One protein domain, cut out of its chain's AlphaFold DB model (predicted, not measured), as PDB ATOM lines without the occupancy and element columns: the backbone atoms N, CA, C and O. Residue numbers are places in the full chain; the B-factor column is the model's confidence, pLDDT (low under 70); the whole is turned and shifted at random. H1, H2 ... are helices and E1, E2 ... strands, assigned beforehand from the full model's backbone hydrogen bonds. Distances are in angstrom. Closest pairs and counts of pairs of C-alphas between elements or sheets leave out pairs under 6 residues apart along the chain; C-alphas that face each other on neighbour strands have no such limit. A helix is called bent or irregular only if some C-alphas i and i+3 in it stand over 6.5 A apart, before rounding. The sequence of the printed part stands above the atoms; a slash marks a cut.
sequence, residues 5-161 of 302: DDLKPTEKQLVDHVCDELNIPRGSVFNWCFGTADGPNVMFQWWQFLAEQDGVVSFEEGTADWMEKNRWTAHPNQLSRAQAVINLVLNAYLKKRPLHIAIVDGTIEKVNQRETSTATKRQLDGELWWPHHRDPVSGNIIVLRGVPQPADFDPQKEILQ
ATOM      1  N   ASP A   5     192.215 192.426 269.046       90.88
ATOM      2  CA  ASP A   5     190.878 192.567 268.467       90.88
ATOM      3  C   ASP A   5     189.897 191.528 269.029       90.88
ATOM      4  O   ASP A   5     188.732 191.852 269.274       90.88
ATOM      5  N   ASP A   6     190.377 190.318 269.335       91.56
ATOM      6  CA  ASP A   6     189.574 189.253 269.954       91.56
ATOM      7  C   ASP A   6     189.128 189.608 271.382       91.56
ATOM      8  O   ASP A   6     188.157 189.051 271.894       91.56
ATOM      9  N   LEU A   7     189.829 190.539 272.033       94.12
ATOM     10  CA  LEU A   7     189.531 190.999 273.388       94.12
ATOM     11  C   LEU A   7     188.511 192.136 273.436       94.12
ATOM     12  O   LEU A   7     188.112 192.551 274.529       94.12
ATOM     13  N   LYS A   8     188.074 192.666 272.287       94.94
ATOM     14  CA  LYS A   8     187.057 193.715 272.274       94.94
ATOM     15  C   LYS A   8     185.722 193.157 272.781       94.94
ATOM     16  O   LYS A   8     185.158 192.270 272.139       94.94
ATOM     17  N   PRO A   9     185.150 193.701 273.873       94.06
ATOM     18  CA  PRO A   9     183.922 193.166 274.447       94.06
ATOM     19  C   PRO A   9     182.767 193.194 273.447       94.06
ATOM     20  O   PRO A   9     182.392 194.245 272.914       94.06
ATOM     21  N   THR A  10     182.150 192.038 273.232       90.50
ATOM     22  CA  THR A  10     180.917 191.931 272.437       90.50
ATOM     23  C   THR A  10     179.679 191.839 273.324       90.50
ATOM     24  O   THR A  10     178.599 192.275 272.919       90.50
ATOM     25  N   GLU A  11     179.855 191.377 274.562       85.81
ATOM     26  CA  GLU A  11     178.802 191.151 275.545       85.81
ATOM     27  C   GLU A  11     178.583 192.332 276.505       85.81
ATOM     28  O   GLU A  11     179.390 193.257 276.638       85.81
ATOM     29  N   LYS A  12     177.449 192.297 277.214       88.88
ATOM     30  CA  LYS A  12     177.092 193.253 278.270       88.88
ATOM     31  C   LYS A  12     176.949 192.530 279.608       88.88
ATOM     32  O   LYS A  12     175.870 192.509 280.200       88.88
ATOM     33  N   GLN A  13     178.038 191.936 280.088       90.31
ATOM     34  CA  GLN A  13     178.070 191.321 281.412       90.31
ATOM     35  C   GLN A  13     177.844 192.405 282.476       90.31
ATOM     36  O   GLN A  13     178.380 193.509 282.369       90.31
ATOM     37  N   LEU A  14     177.017 192.152 283.493       90.06
ATOM     38  CA  LEU A  14     176.815 193.082 284.614       90.06
ATOM     39  C   LEU A  14     177.984 192.994 285.607       90.06
ATOM     40  O   LEU A  14     178.630 191.959 285.697       90.06
ATOM     41  N   VAL A  15     178.252 194.075 286.352       89.00
ATOM     42  CA  VAL A  15     179.350 194.104 287.340       89.00
ATOM     43  C   VAL A  15     179.124 193.026 288.393       89.00
ATOM     44  O   VAL A  15     180.058 192.323 288.760       89.00
ATOM     45  N   ASP A  16     177.866 192.844 288.794       88.88
ATOM     46  CA  ASP A  16     177.470 191.811 289.745       88.88
ATOM     47  C   ASP A  16     177.764 190.408 289.213       88.88
ATOM     48  O   ASP A  16     178.294 189.590 289.950       88.88
ATOM     49  N   HIS A  17     177.516 190.147 287.925       92.12
ATOM     50  CA  HIS A  17     177.815 188.842 287.329       92.12
ATOM     51  C   HIS A  17     179.323 188.571 287.287       92.12
ATOM     52  O   HIS A  17     179.737 187.457 287.581       92.12
ATOM     53  N   VAL A  18     180.139 189.586 286.972       92.00
ATOM     54  CA  VAL A  18     181.609 189.472 287.026       92.00
ATOM     55  C   VAL A  18     182.075 189.151 288.450       92.00
ATOM     56  O   VAL A  18     182.921 188.284 288.652       92.00
ATOM     57  N   CYS A  19     181.530 189.846 289.454       91.06
ATOM     58  CA  CYS A  19     181.903 189.616 290.851       91.06
ATOM     59  C   CYS A  19     181.449 188.236 291.343       91.06
ATOM     60  O   CYS A  19     182.210 187.563 292.031       91.06
ATOM     61  N   ASP A  20     180.239 187.811 290.972       91.56
ATOM     62  CA  ASP A  20     179.681 186.512 291.344       91.56
ATOM     63  C   ASP A  20     180.491 185.359 290.723       91.56
ATOM     64  O   ASP A  20     180.796 184.391 291.415       91.56
ATOM     65  N   GLU A  21     180.913 185.486 289.458       93.75
ATOM     66  CA  GLU A  21     181.762 184.501 288.767       93.75
ATOM     67  C   GLU A  21     183.115 184.303 289.466       93.75
ATOM     68  O   GLU A  21     183.621 183.185 289.561       93.75
ATOM     69  N   LEU A  22     183.668 185.379 290.025       92.44
ATOM     70  CA  LEU A  22     184.930 185.362 290.763       92.44
ATOM     71  C   LEU A  22     184.757 185.148 292.273       92.44
ATOM     72  O   LEU A  22     185.744 185.149 293.007       92.44
ATOM     73  N   ASN A  23     183.522 184.977 292.755       91.00
ATOM     74  CA  ASN A  23     183.191 184.871 294.177       91.00
ATOM     75  C   ASN A  23     183.740 186.051 295.019       91.00
ATOM     76  O   ASN A  23     184.215 185.874 296.145       91.00
ATOM     77  N   ILE A  24     183.698 187.266 294.460       89.00
ATOM     78  CA  ILE A  24     184.161 188.507 295.094       89.00
ATOM     79  C   ILE A  24     182.977 189.218 295.770       89.00
ATOM     80  O   ILE A  24     181.932 189.403 295.140       89.00
ATOM     81  N   PRO A  25     183.119 189.681 297.031       81.19
ATOM     82  CA  PRO A  25     182.076 190.445 297.703       81.19
ATOM     83  C   PRO A  25     181.653 191.684 296.911       81.19
ATOM     84  O   PRO A  25     182.480 192.479 296.455       81.19
ATOM     85  N   ARG A  26     180.338 191.863 296.794       72.75
ATOM     86  CA  ARG A  26     179.744 192.964 296.036       72.75
ATOM     87  C   ARG A  26     180.032 194.312 296.691       72.75
ATOM     88  O   ARG A  26     180.055 194.449 297.914       72.75
ATOM     89  N   GLY A  27     180.178 195.325 295.846       73.06
ATOM     90  CA  GLY A  27     180.274 196.727 296.238       73.06
ATOM     91  C   GLY A  27     179.400 197.601 295.345       73.06
ATOM     92  O   GLY A  27     178.481 197.130 294.683       73.06
ATOM     93  N   SER A  28     179.695 198.896 295.295       79.38
ATOM     94  CA  SER A  28     179.032 199.791 294.343       79.38
ATOM     95  C   SER A  28     179.397 199.394 292.907       79.38
ATOM     96  O   SER A  28     180.579 199.356 292.576       79.38
ATOM     97  N   VAL A  29     178.402 199.224 292.028       77.19
ATOM     98  CA  VAL A  29     178.580 198.917 290.587       77.19
ATOM     99  C   VAL A  29     179.411 199.953 289.817       77.19
ATOM    100  O   VAL A  29     179.831 199.711 288.693       77.19
ATOM    101  N   PHE A  30     179.639 201.126 290.407       81.38
ATOM    102  CA  PHE A  30     180.486 202.174 289.842       81.38
ATOM    103  C   PHE A  30     181.964 202.053 290.239       81.38
ATOM    104  O   PHE A  30     182.754 202.925 289.875       81.38
ATOM    105  N   ASN A  31     182.329 201.063 291.055       86.62
ATOM    106  CA  ASN A  31     183.719 200.834 291.427       86.62
ATOM    107  C   ASN A  31     184.501 200.306 290.225       86.62
ATOM    108  O   ASN A  31     183.975 199.570 289.396       86.62
ATOM    109  N   TRP A  32     185.764 200.710 290.140       89.69
ATOM    110  CA  TRP A  32     186.649 200.358 289.025       89.69
ATOM    111  C   TRP A  32     187.434 199.072 289.282       89.69
ATOM    112  O   TRP A  32     188.006 198.495 288.364       89.69
ATOM    113  N   CYS A  33     187.430 198.604 290.527       93.31
ATOM    114  CA  CYS A  33     187.987 197.328 290.927       93.31
ATOM    115  C   CYS A  33     187.257 196.779 292.159       93.31
ATOM    116  O   CYS A  33     186.646 197.531 292.926       93.31
ATOM    117  N   PHE A  34     187.346 195.466 292.349       91.06
ATOM    118  CA  PHE A  34     186.814 194.732 293.494       91.06
ATOM    119  C   PHE A  34     187.811 193.656 293.914       91.06
ATOM    120  O   PHE A  34     188.620 193.201 293.106       91.06
ATOM    121  N   GLY A  35     187.739 193.231 295.172       83.75
ATOM    122  CA  GLY A  35     188.587 192.163 295.681       83.75
ATOM    123  C   GLY A  35     188.955 192.343 297.144       83.75
ATOM    124  O   GLY A  35     188.386 193.175 297.855       83.75
ATOM    125  N   THR A  36     189.916 191.545 297.592       72.44
ATOM    126  CA  THR A  36     190.434 191.563 298.964       72.44
ATOM    127  C   THR A  36     191.947 191.762 298.957       72.44
ATOM    128  O   THR A  36     192.595 191.723 297.913       72.44
ATOM    129  N   ALA A  37     192.547 191.935 300.136       67.06
ATOM    130  CA  ALA A  37     194.001 192.036 300.254       67.06
ATOM    131  C   ALA A  37     194.746 190.808 299.695       67.06
ATOM    132  O   ALA A  37     195.933 190.921 299.373       67.06
ATOM    133  N   ASP A  38     194.072 189.656 299.582       74.12
ATOM    134  CA  ASP A  38     194.679 188.414 299.114       74.12
ATOM    135  C   ASP A  38     194.112 187.850 297.808       74.12
ATOM    136  O   ASP A  38     194.694 186.914 297.259       74.12
ATOM    137  N   GLY A  39     193.075 188.483 297.260       77.00
ATOM    138  CA  GLY A  39     192.357 188.027 296.076       77.00
ATOM    139  C   GLY A  39     191.192 187.076 296.400       77.00
ATOM    140  O   GLY A  39     190.948 186.772 297.571       77.00
ATOM    141  N   PRO A  40     190.445 186.622 295.378       83.75
ATOM    142  CA  PRO A  40     190.544 187.044 293.977       83.75
ATOM    143  C   PRO A  40     190.220 188.537 293.796       83.75
ATOM    144  O   PRO A  40     189.461 189.123 294.568       83.75
ATOM    145  N   ASN A  41     190.867 189.162 292.811       90.31
ATOM    146  CA  ASN A  41     190.786 190.595 292.524       90.31
ATOM    147  C   ASN A  41     190.375 190.797 291.069       90.31
ATOM    148  O   ASN A  41     190.899 190.103 290.199       90.31
ATOM    149  N   VAL A  42     189.507 191.772 290.808       94.94
ATOM    150  CA  VAL A  42     189.109 192.166 289.455       94.94
ATOM    151  C   VAL A  42     189.225 193.670 289.260       94.94
ATOM    152  O   VAL A  42     188.847 194.448 290.137       94.94
ATOM    153  N   MET A  43     189.727 194.082 288.101       95.19
ATOM    154  CA  MET A  43     189.775 195.474 287.656       95.19
ATOM    155  C   MET A  43     189.070 195.617 286.307       95.19
ATOM    156  O   MET A  43     189.103 194.711 285.477       95.19
ATOM    157  N   PHE A  44     188.419 196.759 286.094       95.44
ATOM    158  CA  PHE A  44     187.762 197.095 284.837       95.44
ATOM    159  C   PHE A  44     188.695 197.954 283.985       95.44
ATOM    160  O   PHE A  44     189.025 199.072 284.380       95.44
ATOM    161  N   GLN A  45     189.100 197.442 282.823       96.56
ATOM    162  CA  GLN A  45     190.085 198.078 281.948       96.56
ATOM    163  C   GLN A  45     189.480 198.389 280.582       96.56
ATOM    164  O   GLN A  45     188.863 197.532 279.951       96.56
ATOM    165  N   TRP A  46     189.651 199.621 280.108       95.88
ATOM    166  CA  TRP A  46     189.134 200.028 278.804       95.88
ATOM    167  C   TRP A  46     189.915 199.370 277.669       95.88
ATOM    168  O   TRP A  46     191.141 199.484 277.618       95.88
ATOM    169  N   TRP A  47     189.193 198.759 276.723       96.06
ATOM    170  CA  TRP A  47     189.768 198.112 275.539       96.06
ATOM    171  C   TRP A  47     190.656 199.067 274.730       96.06
ATOM    172  O   TRP A  47     191.738 198.688 274.308       96.06
ATOM    173  N   GLN A  48     190.249 200.334 274.587       93.81
ATOM    174  CA  GLN A  48     190.998 201.351 273.831       93.81
ATOM    175  C   GLN A  48     192.388 201.697 274.402       93.81
ATOM    176  O   GLN A  48     193.146 202.400 273.742       93.81
ATOM    177  N   PHE A  49     192.698 201.274 275.632       94.62
ATOM    178  CA  PHE A  49     194.009 201.477 276.261       94.62
ATOM    179  C   PHE A  49     194.847 200.196 276.301       94.62
ATOM    180  O   PHE A  49     195.940 200.200 276.860       94.62
ATOM    181  N   LEU A  50     194.332 199.097 275.748       95.50
ATOM    182  CA  LEU A  50     195.120 197.896 275.544       95.50
ATOM    183  C   LEU A  50     196.003 198.078 274.303       95.50
ATOM    184  O   LEU A  50     195.589 198.672 273.307       95.50
ATOM    185  N   ALA A  51     197.211 197.537 274.365       94.12
ATOM    186  CA  ALA A  51     198.172 197.500 273.276       94.12
ATOM    187  C   ALA A  51     198.662 196.065 273.071       94.12
ATOM    188  O   ALA A  51     198.722 195.281 274.016       94.12
ATOM    189  N   GLU A  52     199.034 195.722 271.841       92.12
ATOM    190  CA  GLU A  52     199.668 194.445 271.517       92.12
ATOM    191  C   GLU A  52     201.060 194.707 270.954       92.12
ATOM    192  O   GLU A  52     201.221 195.460 269.991       92.12
ATOM    193  N   GLN A  53     202.060 194.077 271.559       85.62
ATOM    194  CA  GLN A  53     203.436 194.109 271.087       85.62
ATOM    195  C   GLN A  53     204.013 192.698 271.171       85.62
ATOM    196  O   GLN A  53     203.861 192.021 272.184       85.62
ATOM    197  N   ASP A  54     204.639 192.238 270.085       85.38
ATOM    198  CA  ASP A  54     205.276 190.917 269.995       85.38
ATOM    199  C   ASP A  54     204.352 189.747 270.411       85.38
ATOM    200  O   ASP A  54     204.790 188.748 270.979       85.38
ATOM    201  N   GLY A  55     203.048 189.870 270.124       86.06
ATOM    202  CA  GLY A  55     202.024 188.870 270.450       86.06
ATOM    203  C   GLY A  55     201.585 188.850 271.918       86.06
ATOM    204  O   GLY A  55     200.854 187.945 272.327       86.06
ATOM    205  N   VAL A  56     202.019 189.825 272.721       90.25
ATOM    206  CA  VAL A  56     201.599 190.005 274.113       90.25
ATOM    207  C   VAL A  56     200.687 191.221 274.206       90.25
ATOM    208  O   VAL A  56     201.078 192.341 273.874       90.25
ATOM    209  N   VAL A  57     199.465 191.002 274.696       96.25
ATOM    210  CA  VAL A  57     198.548 192.099 275.018       96.25
ATOM    211  C   VAL A  57     198.897 192.661 276.394       96.25
ATOM    212  O   VAL A  57     199.118 191.915 277.352       96.25
ATOM    213  N   SER A  58     198.942 193.982 276.492       95.44
ATOM    214  CA  SER A  58     199.318 194.716 277.690       95.44
ATOM    215  C   SER A  58     198.525 196.009 277.843       95.44
ATOM    216  O   SER A  58     197.850 196.456 276.916       95.44
ATOM    217  N   PHE A  59     198.610 196.620 279.019       97.12
ATOM    218  CA  PHE A  59     198.282 198.030 279.206       97.12
ATOM    219  C   PHE A  59     199.192 198.655 280.259       97.12
ATOM    220  O   PHE A  59     199.714 197.974 281.144       97.12
ATOM    221  N   GLU A  60     199.345 199.968 280.170       95.38
ATOM    222  CA  GLU A  60     200.001 200.781 281.184       95.38
ATOM    223  C   GLU A  60     198.962 201.275 282.202       95.38
ATOM    224  O   GLU A  60     197.946 201.877 281.844       95.38
ATOM    225  N   GLU A  61     199.187 200.999 283.487       95.31
ATOM    226  CA  GLU A  61     198.306 201.430 284.574       95.31
ATOM    227  C   GLU A  61     198.498 202.930 284.856       95.31
ATOM    228  O   GLU A  61     199.347 203.324 285.650       95.31
ATOM    229  N   GLY A  62     197.713 203.773 284.181       92.25
ATOM    230  CA  GLY A  62     197.803 205.236 284.259       92.25
ATOM    231  C   GLY A  62     196.825 205.919 285.229       92.25
ATOM    232  O   GLY A  62     196.529 207.105 285.065       92.25
ATOM    233  N   THR A  63     196.253 205.221 286.216       92.12
ATOM    234  CA  THR A  63     195.237 205.798 287.121       92.12
ATOM    235  C   THR A  63     195.810 206.912 288.000       92.12
ATOM    236  O   THR A  63     195.102 207.878 288.295       92.12
ATOM    237  N   ALA A  64     197.087 206.833 288.384       87.94
ATOM    238  CA  ALA A  64     197.770 207.916 289.097       87.94
ATOM    239  C   ALA A  64     197.827 209.202 288.251       87.94
ATOM    240  O   ALA A  64     197.427 210.271 288.726       87.94
ATOM    241  N   ASP A  65     198.193 209.086 286.972       88.19
ATOM    242  CA  ASP A  65     198.189 210.209 286.028       88.19
ATOM    243  C   ASP A  65     196.779 210.763 285.820       88.19
ATOM    244  O   ASP A  65     196.577 211.978 285.722       88.19
ATOM    245  N   TRP A  66     195.778 209.880 285.757       89.44
ATOM    246  CA  TRP A  66     194.378 210.283 285.688       89.44
ATOM    247  C   TRP A  66     193.974 211.097 286.920       89.44
ATOM    248  O   TRP A  66     193.343 212.148 286.773       89.44
ATOM    249  N   MET A  67     194.356 210.660 288.127       88.50
ATOM    250  CA  MET A  67     194.086 211.391 289.368       88.50
ATOM    251  C   MET A  67     194.763 212.755 289.376       88.50
ATOM    252  O   MET A  67     194.119 213.727 289.757       88.50
ATOM    253  N   GLU A  68     196.019 212.860 288.942       85.75
ATOM    254  CA  GLU A  68     196.724 214.141 288.886       85.75
ATOM    255  C   GLU A  68     196.055 215.108 287.902       85.75
ATOM    256  O   GLU A  68     195.755 216.251 288.263       85.75
ATOM    257  N   LYS A  69     195.733 214.637 286.691       86.31
ATOM    258  CA  LYS A  69     195.054 215.430 285.651       86.31
ATOM    259  C   LYS A  69     193.657 215.883 286.078       86.31
ATOM    260  O   LYS A  69     193.230 216.972 285.701       86.31
ATOM    261  N   ASN A  70     192.954 215.077 286.876       82.88
ATOM    262  CA  ASN A  70     191.582 215.344 287.314       82.88
ATOM    263  C   ASN A  70     191.477 215.758 288.791       82.88
ATOM    264  O   ASN A  70     190.372 215.824 289.332       82.88
ATOM    265  N   ARG A  71     192.592 216.081 289.460       81.81
ATOM    266  CA  ARG A  71     192.637 216.344 290.914       81.81
ATOM    267  C   ARG A  71     191.678 217.439 291.384       81.81
ATOM    268  O   ARG A  71     191.262 217.433 292.537       81.81
ATOM    269  N   TRP A  72     191.351 218.383 290.499       81.69
ATOM    270  CA  TRP A  72     190.477 219.524 290.782       81.69
ATOM    271  C   TRP A  72     189.049 219.351 290.251       81.69
ATOM    272  O   TRP A  72     188.157 220.083 290.668       81.69
ATOM    273  N   THR A  73     188.823 218.412 289.330       84.00
ATOM    274  CA  THR A  73     187.553 218.254 288.596       84.00
ATOM    275  C   THR A  73     186.812 216.960 288.947       84.00
ATOM    276  O   THR A  73     185.597 216.876 288.760       84.00
ATOM    277  N   ALA A  74     187.512 215.947 289.468       80.38
ATOM    278  CA  ALA A  74     186.932 214.668 289.858       80.38
ATOM    279  C   ALA A  74     186.145 214.762 291.174       80.38
ATOM    280  O   ALA A  74     186.556 215.404 292.139       80.38
ATOM    281  N   HIS A  75     185.023 214.041 291.249       82.69
ATOM    282  CA  HIS A  75     184.275 213.900 292.500       82.69
ATOM    283  C   HIS A  75     185.089 213.079 293.526       82.69
ATOM    284  O   HIS A  75     185.762 212.127 293.117       82.69
ATOM    285  N   PRO A  76     184.969 213.316 294.849       83.94
ATOM    286  CA  PRO A  76     185.672 212.531 295.875       83.94
ATOM    287  C   PRO A  76     185.530 211.007 295.729       83.94
ATOM    288  O   PRO A  76     186.485 210.257 295.918       83.94
ATOM    289  N   ASN A  77     184.352 210.540 295.307       83.44
ATOM    290  CA  ASN A  77     184.109 209.122 295.019       83.44
ATOM    291  C   ASN A  77     184.941 208.595 293.837       83.44
ATOM    292  O   ASN A  77     185.351 207.441 293.863       83.44
ATOM    293  N   GLN A  78     185.192 209.407 292.805       85.75
ATOM    294  CA  GLN A  78     186.058 209.021 291.685       85.75
ATOM    295  C   GLN A  78     187.519 208.945 292.135       85.75
ATOM    296  O   GLN A  78     188.177 207.956 291.841       85.75
ATOM    297  N   LEU A  79     187.992 209.914 292.930       86.88
ATOM    298  CA  LEU A  79     189.336 209.868 293.523       86.88
ATOM    299  C   LEU A  79     189.517 208.645 294.436       86.88
ATOM    300  O   LEU A  79     190.546 207.983 294.386       86.88
ATOM    301  N   SER A  80     188.492 208.293 295.217       85.94
ATOM    302  CA  SER A  80     188.515 207.098 296.077       85.94
ATOM    303  C   SER A  80     188.581 205.799 295.266       85.94
ATOM    304  O   SER A  80     189.299 204.875 295.636       85.94
ATOM    305  N   ARG A  81     187.853 205.724 294.144       88.69
ATOM    306  CA  ARG A  81     187.889 204.572 293.224       88.69
ATOM    307  C   ARG A  81     189.233 204.456 292.516       88.69
ATOM    308  O   ARG A  81     189.769 203.359 292.426       88.69
ATOM    309  N   ALA A  82     189.782 205.580 292.074       90.25
ATOM    310  CA  ALA A  82     191.094 205.649 291.457       90.25
ATOM    311  C   ALA A  82     192.194 205.191 292.433       90.25
ATOM    312  O   ALA A  82     192.992 204.317 292.108       90.25
ATOM    313  N   GLN A  83     192.155 205.667 293.682       90.50
ATOM    314  CA  GLN A  83     193.077 205.213 294.724       90.50
ATOM    315  C   GLN A  83     192.950 203.707 295.010       90.50
ATOM    316  O   GLN A  83     193.954 203.047 295.278       90.50
ATOM    317  N   ALA A  84     191.735 203.148 294.950       90.38
ATOM    318  CA  ALA A  84     191.523 201.712 295.122       90.38
ATOM    319  C   ALA A  84     192.203 200.890 294.012       90.38
ATOM    320  O   ALA A  84     192.831 199.880 294.325       90.38
ATOM    321  N   VAL A  85     192.143 201.350 292.756       93.69
ATOM    322  CA  VAL A  85     192.848 200.727 291.621       93.69
ATOM    323  C   VAL A  85     194.361 200.785 291.821       93.69
ATOM    324  O   VAL A  85     195.007 199.740 291.784       93.69
ATOM    325  N   ILE A  86     194.908 201.967 292.129       93.44
ATOM    326  CA  ILE A  86     196.349 202.157 292.374       93.44
ATOM    327  C   ILE A  86     196.839 201.188 293.455       93.44
ATOM    328  O   ILE A  86     197.837 200.490 293.280       93.44
ATOM    329  N   ASN A  87     196.111 201.101 294.571       92.38
ATOM    330  CA  ASN A  87     196.474 200.218 295.675       92.38
ATOM    331  C   ASN A  87     196.401 198.737 295.280       92.38
ATOM    332  O   ASN A  87     197.268 197.959 295.678       92.38
ATOM    333  N   LEU A  88     195.379 198.343 294.517       93.62
ATOM    334  CA  LEU A  88     195.182 196.968 294.066       93.62
ATOM    335  C   LEU A  88     196.297 196.527 293.114       93.62
ATOM    336  O   LEU A  88     196.896 195.474 293.338       93.62
ATOM    337  N   VAL A  89     196.624 197.343 292.108       94.44
ATOM    338  CA  VAL A  89     197.681 197.020 291.142       94.44
ATOM    339  C   VAL A  89     199.049 197.031 291.814       94.44
ATOM    340  O   VAL A  89     199.812 196.083 291.640       94.44
ATOM    341  N   LEU A  90     199.340 198.026 292.659       93.06
ATOM    342  CA  LEU A  90     200.595 198.077 293.409       93.06
ATOM    343  C   LEU A  90     200.763 196.867 294.340       93.06
ATOM    344  O   LEU A  90     201.852 196.303 294.426       93.06
ATOM    345  N   ASN A  91     199.699 196.444 295.030       92.75
ATOM    346  CA  ASN A  91     199.754 195.272 295.903       92.75
ATOM    347  C   ASN A  91     199.996 193.985 295.108       92.75
ATOM    348  O   ASN A  91     200.837 193.178 295.502       92.75
ATOM    349  N   ALA A  92     199.294 193.812 293.987       93.50
ATOM    350  CA  ALA A  92     199.465 192.666 293.103       93.50
ATOM    351  C   ALA A  92     200.874 192.624 292.491       93.50
ATOM    352  O   ALA A  92     201.514 191.574 292.512       93.50
ATOM    353  N   TYR A  93     201.395 193.773 292.063       94.50
ATOM    354  CA  TYR A  93     202.765 193.935 291.590       94.50
ATOM    355  C   TYR A  93     203.794 193.540 292.660       94.50
ATOM    356  O   TYR A  93     204.619 192.660 292.428       94.50
ATOM    357  N   LEU A  94     203.697 194.098 293.871       92.88
ATOM    358  CA  LEU A  94     204.622 193.800 294.971       92.88
ATOM    359  C   LEU A  94     204.568 192.336 295.427       92.88
ATOM    360  O   LEU A  94     205.592 191.759 295.785       92.88
ATOM    361  N   LYS A  95     203.378 191.727 295.429       92.62
ATOM    362  CA  LYS A  95     203.176 190.329 295.839       92.62
ATOM    363  C   LYS A  95     203.371 189.320 294.702       92.62
ATOM    364  O   LYS A  95     203.180 188.129 294.950       92.62
ATOM    365  N   LYS A  96     203.698 189.766 293.483       93.25
ATOM    366  CA  LYS A  96     203.747 188.937 292.266       93.25
ATOM    367  C   LYS A  96     202.476 188.107 292.060       93.25
ATOM    368  O   LYS A  96     202.540 186.895 291.860       93.25
ATOM    369  N   ARG A  97     201.304 188.734 292.186       93.31
ATOM    370  CA  ARG A  97     200.004 188.064 292.034       93.31
ATOM    371  C   ARG A  97     199.289 188.515 290.763       93.31
ATOM    372  O   ARG A  97     199.395 189.687 290.401       93.31
ATOM    373  N   PRO A  98     198.533 187.613 290.120       95.31
ATOM    374  CA  PRO A  98     197.718 187.975 288.979       95.31
ATOM    375  C   PRO A  98     196.472 188.763 289.397       95.31
ATOM    376  O   PRO A  98     196.034 188.737 290.550       95.31
ATOM    377  N   LEU A  99     195.875 189.416 288.409       95.69
ATOM    378  CA  LEU A  99     194.600 190.110 288.443       95.69
ATOM    379  C   LEU A  99     193.656 189.479 287.418       95.69
ATOM    380  O   LEU A  99     194.081 189.087 286.330       95.69
ATOM    381  N   HIS A 100     192.367 189.446 287.740       97.50
ATOM    382  CA  HIS A 100     191.335 189.301 286.721       97.50
ATOM    383  C   HIS A 100     191.050 190.666 286.094       97.50
ATOM    384  O   HIS A 100     190.970 191.674 286.804       97.50
ATOM    385  N   ILE A 101     190.859 190.705 284.778       97.31
ATOM    386  CA  ILE A 101     190.517 191.934 284.060       97.31
ATOM    387  C   ILE A 101     189.172 191.751 283.372       97.31
ATOM    388  O   ILE A 101     188.995 190.869 282.539       97.31
ATOM    389  N   ALA A 102     188.219 192.614 283.715       96.75
ATOM    390  CA  ALA A 102     187.004 192.790 282.941       96.75
ATOM    391  C   ALA A 102     187.242 193.899 281.918       96.75
ATOM    392  O   ALA A 102     187.398 195.070 282.270       96.75
ATOM    393  N   ILE A 103     187.283 193.532 280.643       97.31
ATOM    394  CA  ILE A 103     187.534 194.476 279.561       97.31
ATOM    395  C   ILE A 103     186.237 195.229 279.277       97.31
ATOM    396  O   ILE A 103     185.155 194.637 279.219       97.31
ATOM    397  N   VAL A 104     186.329 196.551 279.138       96.44
ATOM    398  CA  VAL A 104     185.176 197.433 278.935       96.44
ATOM    399  C   VAL A 104     185.284 198.230 277.639       96.44
ATOM    400  O   VAL A 104     186.364 198.653 277.233       96.44
ATOM    401  N   ASP A 105     184.135 198.449 277.007       95.00
ATOM    402  CA  ASP A 105     183.972 199.291 275.819       95.00
ATOM    403  C   ASP A 105     182.761 200.220 276.006       95.00
ATOM    404  O   ASP A 105     181.834 199.929 276.776       95.00
ATOM    405  N   GLY A 106     182.777 201.376 275.348       91.81
ATOM    406  CA  GLY A 106     181.826 202.456 275.599       91.81
ATOM    407  C   GLY A 106     182.376 203.833 275.245       91.81
ATOM    408  O   GLY A 106     183.214 203.963 274.359       91.81
ATOM    409  N   THR A 107     181.881 204.869 275.920       88.50
ATOM    410  CA  THR A 107     182.264 206.259 275.637       88.50
ATOM    411  C   THR A 107     183.053 206.869 276.785       88.50
ATOM    412  O   THR A 107     182.699 206.708 277.955       88.50
ATOM    413  N   ILE A 108     184.115 207.600 276.446       86.12
ATOM    414  CA  ILE A 108     184.832 208.498 277.351       86.12
ATOM    415  C   ILE A 108     184.785 209.886 276.720       86.12
ATOM    416  O   ILE A 108     185.251 210.086 275.602       86.12
ATOM    417  N   GLU A 109     184.200 210.842 277.426       84.56
ATOM    418  CA  GLU A 109     183.965 212.199 276.941       84.56
ATOM    419  C   GLU A 109     184.518 213.217 277.931       84.56
ATOM    420  O   GLU A 109     184.550 212.977 279.138       84.56
ATOM    421  N   LYS A 110     184.919 214.389 277.431       77.25
ATOM    422  CA  LYS A 110     185.237 215.545 278.271       77.25
ATOM    423  C   LYS A 110     184.102 216.558 278.193       77.25
ATOM    424  O   LYS A 110     183.996 217.297 277.220       77.25
ATOM    425  N   VAL A 111     183.282 216.625 279.235       71.19
ATOM    426  CA  VAL A 111     182.189 217.595 279.369       71.19
ATOM    427  C   VAL A 111     182.607 218.642 280.399       71.19
ATOM    428  O   VAL A 111     182.866 218.304 281.547       71.19
ATOM    429  N   ASN A 112     182.694 219.921 280.015       66.38
ATOM    430  CA  ASN A 112     183.102 221.021 280.909       66.38
ATOM    431  C   ASN A 112     184.446 220.777 281.633       66.38
ATOM    432  O   ASN A 112     184.534 220.926 282.847       66.38
ATOM    433  N   GLN A 113     185.488 220.369 280.894       65.88
ATOM    434  CA  GLN A 113     186.821 219.998 281.425       65.88
ATOM    435  C   GLN A 113     186.838 218.775 282.362       65.88
ATOM    436  O   GLN A 113     187.885 218.424 282.904       65.88
ATOM    437  N   ARG A 114     185.701 218.098 282.531       66.69
ATOM    438  CA  ARG A 114     185.570 216.884 283.329       66.69
ATOM    439  C   ARG A 114     185.492 215.672 282.420       66.69
ATOM    440  O   ARG A 114     184.675 215.638 281.506       66.69
ATOM    441  N   GLU A 115     186.287 214.657 282.722       73.50
ATOM    442  CA  GLU A 115     186.140 213.360 282.077       73.50
ATOM    443  C   GLU A 115     184.941 212.595 282.658       73.50
ATOM    444  O   GLU A 115     184.807 212.404 283.873       73.50
ATOM    445  N   THR A 116     184.045 212.172 281.776       76.38
ATOM    446  CA  THR A 116     182.896 211.323 282.075       76.38
ATOM    447  C   THR A 116     182.954 210.090 281.196       76.38
ATOM    448  O   THR A 116     183.139 210.200 279.987       76.38
ATOM    449  N   SER A 117     182.770 208.917 281.794       84.25
ATOM    450  CA  SER A 117     182.903 207.642 281.094       84.25
ATOM    451  C   SER A 117     181.676 206.759 281.307       84.25
ATOM    452  O   SER A 117     181.231 206.590 282.447       84.25
ATOM    453  N   THR A 118     181.166 206.150 280.238       87.19
ATOM    454  CA  THR A 118     180.022 205.232 280.262       87.19
ATOM    455  C   THR A 118     180.392 203.915 279.589       87.19
ATOM    456  O   THR A 118     180.489 203.840 278.367       87.19
ATOM    457  N   ALA A 119     180.575 202.858 280.385       88.50
ATOM    458  CA  ALA A 119     180.818 201.510 279.873       88.50
ATOM    459  C   ALA A 119     179.500 200.880 279.391       88.50
ATOM    460  O   ALA A 119     178.595 200.614 280.191       88.50
ATOM    461  N   THR A 120     179.384 200.636 278.087       89.25
ATOM    462  CA  THR A 120     178.184 200.058 277.462       89.25
ATOM    463  C   THR A 120     178.285 198.546 277.307       89.25
ATOM    464  O   THR A 120     177.254 197.872 277.387       89.25
ATOM    465  N   LYS A 121     179.507 198.020 277.154       93.88
ATOM    466  CA  LYS A 121     179.841 196.597 277.044       93.88
ATOM    467  C   LYS A 121     180.969 196.240 277.997       93.88
ATOM    468  O   LYS A 121     181.838 197.069 278.267       93.88
ATOM    469  N   ARG A 122     180.909 195.029 278.547       94.25
ATOM    470  CA  ARG A 122     181.843 194.526 279.561       94.25
ATOM    471  C   ARG A 122     181.918 193.011 279.447       94.25
ATOM    472  O   ARG A 122     180.865 192.379 279.348       94.25
ATOM    473  N   GLN A 123     183.125 192.463 279.492       95.75
ATOM    474  CA  GLN A 123     183.366 191.025 279.415       95.75
ATOM    475  C   GLN A 123     184.587 190.661 280.265       95.75
ATOM    476  O   GLN A 123     185.638 191.291 280.134       95.75
ATOM    477  N   LEU A 124     184.431 189.692 281.166       96.25
ATOM    478  CA  LEU A 124     185.543 189.140 281.934       96.25
ATOM    479  C   LEU A 124     186.481 188.362 281.004       96.25
ATOM    480  O   LEU A 124     186.037 187.494 280.255       96.25
ATOM    481  N   ASP A 125     187.771 188.685 281.043       96.00
ATOM    482  CA  ASP A 125     188.781 187.906 280.339       96.00
ATOM    483  C   ASP A 125     189.038 186.587 281.082       96.00
ATOM    484  O   ASP A 125     189.153 186.558 282.311       96.00
ATOM    485  N   GLY A 126     189.131 185.495 280.325       94.31
ATOM    486  CA  GLY A 126     189.425 184.167 280.863       94.31
ATOM    487  C   GLY A 126     190.898 183.974 281.230       94.31
ATOM    488  O   GLY A 126     191.220 183.068 281.995       94.31
ATOM    489  N   GLU A 127     191.789 184.818 280.704       96.12
ATOM    490  CA  GLU A 127     193.212 184.804 281.046       96.12
ATOM    491  C   GLU A 127     193.537 185.742 282.212       96.12
ATOM    492  O   GLU A 127     192.924 186.793 282.409       96.12
ATOM    493  N   LEU A 128     194.560 185.364 282.977       96.75
ATOM    494  CA  LEU A 128     195.065 186.160 284.090       96.75
ATOM    495  C   LEU A 128     196.033 187.239 283.606       96.75
ATOM    496  O   LEU A 128     196.847 187.008 282.715       96.75
ATOM    497  N   TRP A 129     196.001 188.398 284.254       97.81
ATOM    498  CA  TRP A 129     196.863 189.534 283.939       97.81
ATOM    499  C   TRP A 129     197.845 189.807 285.065       97.81
ATOM    500  O   TRP A 129     197.513 189.692 286.240       97.81
ATOM    501  N   TRP A 130     199.059 190.196 284.719       96.94
ATOM    502  CA  TRP A 130     200.169 190.273 285.651       96.94
ATOM    503  C   TRP A 130     200.776 191.665 285.609       96.94
ATOM    504  O   TRP A 130     201.380 192.034 284.601       96.94
ATOM    505  N   PRO A 131     200.652 192.450 286.690       96.50
ATOM    506  CA  PRO A 131     201.458 193.650 286.858       96.50
ATOM    507  C   PRO A 131     202.929 193.222 286.836       96.50
ATOM    508  O   PRO A 131     203.346 192.489 287.729       96.50
ATOM    509  N   HIS A 132     203.681 193.570 285.797       95.25
ATOM    510  CA  HIS A 132     204.915 192.864 285.439       95.25
ATOM    511  C   HIS A 132     206.185 193.658 285.752       95.25
ATOM    512  O   HIS A 132     207.101 193.137 286.374       95.25
ATOM    513  N   HIS A 133     206.265 194.898 285.289       92.00
ATOM    514  CA  HIS A 133     207.425 195.780 285.444       92.00
ATOM    515  C   HIS A 133     206.947 197.231 285.380       92.00
ATOM    516  O   HIS A 133     205.773 197.473 285.086       92.00
ATOM    517  N   ARG A 134     207.821 198.195 285.661       89.00
ATOM    518  CA  ARG A 134     207.511 199.613 285.458       89.00
ATOM    519  C   ARG A 134     208.009 200.101 284.110       89.00
ATOM    520  O   ARG A 134     209.096 199.739 283.671       89.00
ATOM    521  N   ASP A 135     207.216 200.955 283.478       85.62
ATOM    522  CA  ASP A 135     207.685 201.733 282.345       85.62
ATOM    523  C   ASP A 135     208.833 202.648 282.812       85.62
ATOM    524  O   ASP A 135     208.687 203.354 283.816       85.62
ATOM    525  N   PRO A 136     209.986 202.653 282.127       72.69
ATOM    526  CA  PRO A 136     211.156 203.411 282.566       72.69
ATOM    527  C   PRO A 136     210.991 204.934 282.433       72.69
ATOM    528  O   PRO A 136     211.804 205.682 282.977       72.69
ATOM    529  N   VAL A 137     209.981 205.413 281.699       77.56
ATOM    530  CA  VAL A 137     209.743 206.839 281.448       77.56
ATOM    531  C   VAL A 137     208.641 207.378 282.352       77.56
ATOM    532  O   VAL A 137     208.874 208.341 283.083       77.56
ATOM    533  N   SER A 138     207.448 206.788 282.312       82.44
ATOM    534  CA  SER A 138     206.312 207.220 283.129       82.44
ATOM    535  C   SER A 138     206.407 206.716 284.567       82.44
ATOM    536  O   SER A 138     205.852 207.324 285.481       82.44
ATOM    537  N   GLY A 139     207.116 205.608 284.788       85.50
ATOM    538  CA  GLY A 139     207.144 204.902 286.063       85.50
ATOM    539  C   GLY A 139     205.871 204.104 286.344       85.50
ATOM    540  O   GLY A 139     205.800 203.471 287.399       85.50
ATOM    541  N   ASN A 140     204.871 204.108 285.460       91.00
ATOM    542  CA  ASN A 140     203.629 203.358 285.644       91.00
ATOM    543  C   ASN A 140     203.873 201.852 285.529       91.00
ATOM    544  O   ASN A 140     204.824 201.403 284.894       91.00
ATOM    545  N   ILE A 141     203.017 201.048 286.157       95.00
ATOM    546  CA  ILE A 141     203.148 199.590 286.086       95.00
ATOM    547  C   ILE A 141     202.557 199.097 284.762       95.00
ATOM    548  O   ILE A 141     201.393 199.358 284.460       95.00
ATOM    549  N   ILE A 142     203.343 198.336 284.004       95.56
ATOM    550  CA  ILE A 142     202.899 197.613 282.815       95.56
ATOM    551  C   ILE A 142     202.269 196.293 283.247       95.56
ATOM    552  O   ILE A 142     202.894 195.486 283.940       95.56
ATOM    553  N   VAL A 143     201.028 196.058 282.829       97.56
ATOM    554  CA  VAL A 143     200.273 194.839 283.119       97.56
ATOM    555  C   VAL A 143     200.201 193.986 281.855       97.56
ATOM    556  O   VAL A 143     199.677 194.432 280.837       97.56
ATOM    557  N   LEU A 144     200.716 192.755 281.914       97.06
ATOM    558  CA  LEU A 144     200.771 191.827 280.781       97.06
ATOM    559  C   LEU A 144     199.736 190.710 280.915       97.06
ATOM    560  O   LEU A 144     199.595 190.097 281.976       97.06
ATOM    561  N   ARG A 145     199.047 190.386 279.824       97.06
ATOM    562  CA  ARG A 145     198.125 189.249 279.754       97.06
ATOM    563  C   ARG A 145     198.900 187.934 279.678       97.06
ATOM    564  O   ARG A 145     199.689 187.731 278.762       97.06
ATOM    565  N   GLY A 146     198.672 187.029 280.626       95.56
ATOM    566  CA  GLY A 146     199.223 185.668 280.637       95.56
ATOM    567  C   GLY A 146     200.719 185.549 280.961       95.56
ATOM    568  O   GLY A 146     201.223 184.431 281.037       95.56
ATOM    569  N   VAL A 147     201.432 186.659 281.181       94.75
ATOM    570  CA  VAL A 147     202.887 186.656 281.407       94.75
ATOM    571  C   VAL A 147     203.205 187.009 282.864       94.75
ATOM    572  O   VAL A 147     203.191 188.189 283.205       94.75
ATOM    573  N   PRO A 148     203.488 186.032 283.742       94.69
ATOM    574  CA  PRO A 148     203.869 186.306 285.124       94.69
ATOM    575  C   PRO A 148     205.213 187.018 285.240       94.69
ATOM    576  O   PRO A 148     206.090 186.866 284.395       94.69
ATOM    577  N   GLN A 149     205.390 187.742 286.350       93.25
ATOM    578  CA  GLN A 149     206.688 188.311 286.709       93.25
ATOM    579  C   GLN A 149     207.763 187.215 286.802       93.25
ATOM    580  O   GLN A 149     207.487 186.145 287.362       93.25
ATOM    581  N   PRO A 150     209.006 187.487 286.362       90.31
ATOM    582  CA  PRO A 150     210.118 186.566 286.547       90.31
ATOM    583  C   PRO A 150     210.324 186.204 288.024       90.31
ATOM    584  O   PRO A 150     210.112 187.011 288.939       90.31
ATOM    585  N   ALA A 151     210.742 184.965 288.284       89.62
ATOM    586  CA  ALA A 151     210.922 184.468 289.649       89.62
ATOM    587  C   ALA A 151     211.993 185.260 290.422       89.62
ATOM    588  O   ALA A 151     211.828 185.524 291.614       89.62
ATOM    589  N   ASP A 152     213.041 185.686 289.723       88.31
ATOM    590  CA  ASP A 152     214.200 186.440 290.201       88.31
ATOM    591  C   ASP A 152     213.992 187.961 290.253       88.31
ATOM    592  O   ASP A 152     214.737 188.655 290.943       88.31
ATOM    593  N   PHE A 153     212.965 188.483 289.579       88.88
ATOM    594  CA  PHE A 153     212.626 189.904 289.610       88.88
ATOM    595  C   PHE A 153     212.240 190.365 291.027       88.88
ATOM    596  O   PHE A 153     211.502 189.680 291.729       88.88
ATOM    597  N   ASP A 154     212.713 191.524 291.476       90.25
ATOM    598  CA  ASP A 154     212.392 192.062 292.803       90.25
ATOM    599  C   ASP A 154     211.631 193.389 292.651       90.25
ATOM    600  O   ASP A 154     212.263 194.438 292.473       90.25
ATOM    601  N   PRO A 155     210.285 193.373 292.736       88.38
ATOM    602  CA  PRO A 155     209.474 194.573 292.532       88.38
ATOM    603  C   PRO A 155     209.760 195.660 293.574       88.38
ATOM    604  O   PRO A 155     209.558 196.849 293.333       88.38
ATOM    605  N   GLN A 156     210.244 195.275 294.759       88.69
ATOM    606  CA  GLN A 156     210.545 196.231 295.813       88.69
ATOM    607  C   GLN A 156     211.848 196.981 295.530       88.69
ATOM    608  O   GLN A 156     211.934 198.175 295.823       88.69
ATOM    609  N   LYS A 157     212.833 196.326 294.902       85.81
ATOM    610  CA  LYS A 157     214.040 197.003 294.406       85.81
ATOM    611  C   LYS A 157     213.729 197.963 293.265       85.81
ATOM    612  O   LYS A 157     214.235 199.076 293.314       85.81
ATOM    613  N   GLU A 158     212.877 197.581 292.311       80.88
ATOM    614  CA  GLU A 158     212.492 198.461 291.193       80.88
ATOM    615  C   GLU A 158     211.788 199.740 291.694       80.88
ATOM    616  O   GLU A 158     212.073 200.832 291.220       80.88
ATOM    617  N   ILE A 159     210.941 199.655 292.730       79.25
ATOM    618  CA  ILE A 159     210.319 200.854 293.332       79.25
ATOM    619  C   ILE A 159     211.334 201.741 294.064       79.25
ATOM    620  O   ILE A 159     211.230 202.967 294.028       79.25
ATOM    621  N   LEU A 160     212.290 201.139 294.776       70.56
ATOM    622  CA  LEU A 160     213.299 201.876 295.546       70.56
ATOM    623  C   LEU A 160     214.411 202.460 294.664       70.56
ATOM    624  O   LEU A 160     215.132 203.356 295.105       70.56
ATOM    625  N   GLN A 161     214.540 201.966 293.435       57.25
ATOM    626  CA  GLN A 161     215.486 202.418 292.427       57.25
ATOM    627  C   GLN A 161     214.708 202.973 291.228       57.25
ATOM    628  O   GLN A 161     214.608 202.292 290.212       57.25
TER     629      GLN A 161
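This is residues 5 to 161 of the 302 residues of the protein "HNH domain-containing protein" of Paraburkholderia sp. PGU19 (UniProt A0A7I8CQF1). What shape do these atoms make? Two small twisted sheets, E2 E3 E7 E6 and E1 E4 E5, stand next to each other, and the long helix H3 packs on E6 and E7 of the first and passes near E1 of the second. H2 folds back along the first part of H3, the long bent hairpin E4 and E5 reaches out to its tip at residues 112 and 113, H1 packs over E5, and H4 sits at the far end beside E6. What is it built of? The printed part has 157 residues with four named helices and seven named strands, in the order H1 E1 E2 E3 H2 H3 E4 E5 E6 E7 H4, and its class is mixed, helices and strands. The sheet E2 E3 E7 E6 is antiparallel throughout and the sheet E1 E4 E5 is mixed. How large is it? It is compact, with a radius of gyration of the C-alphas of 15.3 A and spans of 44 by 35 by 32 A.

How is the largest sheet paired? It runs E2, residues 51 to 53, E3, 56 to 61, E7, 141 to 145, and E6, 129 to 134, and is strongly twisted. Hairpin E2 and E3 has N 51 and O 58 at 2.8 A; hairpin E6 and E7 has N 130 and O 144 at 2.8 A. The pairing of E3 is staggered, with E2 over residues 56 to 58 and with E7 over 58 to 61, where N 61 and O 141 are 2.9 A apart. Which helices are on it? H3, residues 76 to 94, is on it at a height of 10.1 A and makes two layers with it, a helix on one face of a sheet; the closest C-alphas of H3 and E6 are those of Tyr 93 and Pro 131, 4.9 A. H4, residues 155 to 160, only grazes this sheet and only just touches H3, with 3 pairs of C-alphas within 8 A, the closest Leu 94 and Pro 155 at 5.5 A. H2, residues 63 to 69, touches residues 79 to 86 of H3 in a helical hairpin, at a steep tilt of 40 degrees, opposite ways, the closest C-alphas being those of Thr 63 and Ala 82, 6.0 A. How is the other sheet made? E4, residues 100 to 111, is the inner strand, parallel to E1, residues 42 to 46, with N 45 and O 102 at 3.0 A, and antiparallel to E5, residues 114 to 124, its hairpin partner, with N 109 and O 116 at 2.8 A. H1, residues 15 to 21, is on this sheet at a height of 9.2 A, only just over E5 with 3 of its C-alphas, and the closest C-alphas are those of Val 18 and Leu 124, 6.4 A. In H1, H2, H3 and H4 every O i to N i+4 pair is within hydrogen-bond range.

Where do the elements begin and end? H1 begins at C-alpha 15, (179.350, 194.104, 287.340), and H4 ends at C-alpha 160, (213.299, 201.876, 295.546). Which are long? H3 measures 26.7 A, E4 30.6 A and E5 27.8 A from first to last C-alpha. E4 bends by 64 degrees at residue 106 and E5 by 68 degrees at residue 121.

How far does it reach? The two C-alphas farthest apart are those of Asn 112 and Asp 152, 47.4 A. Is anything missing or uncertain? The printed part has no cut, and the long link is H1 to E1, with 20 residues. The mean pLDDT of the printed part is 88.7; residue 37, residues 112 to 114 and residue 161 are under 70.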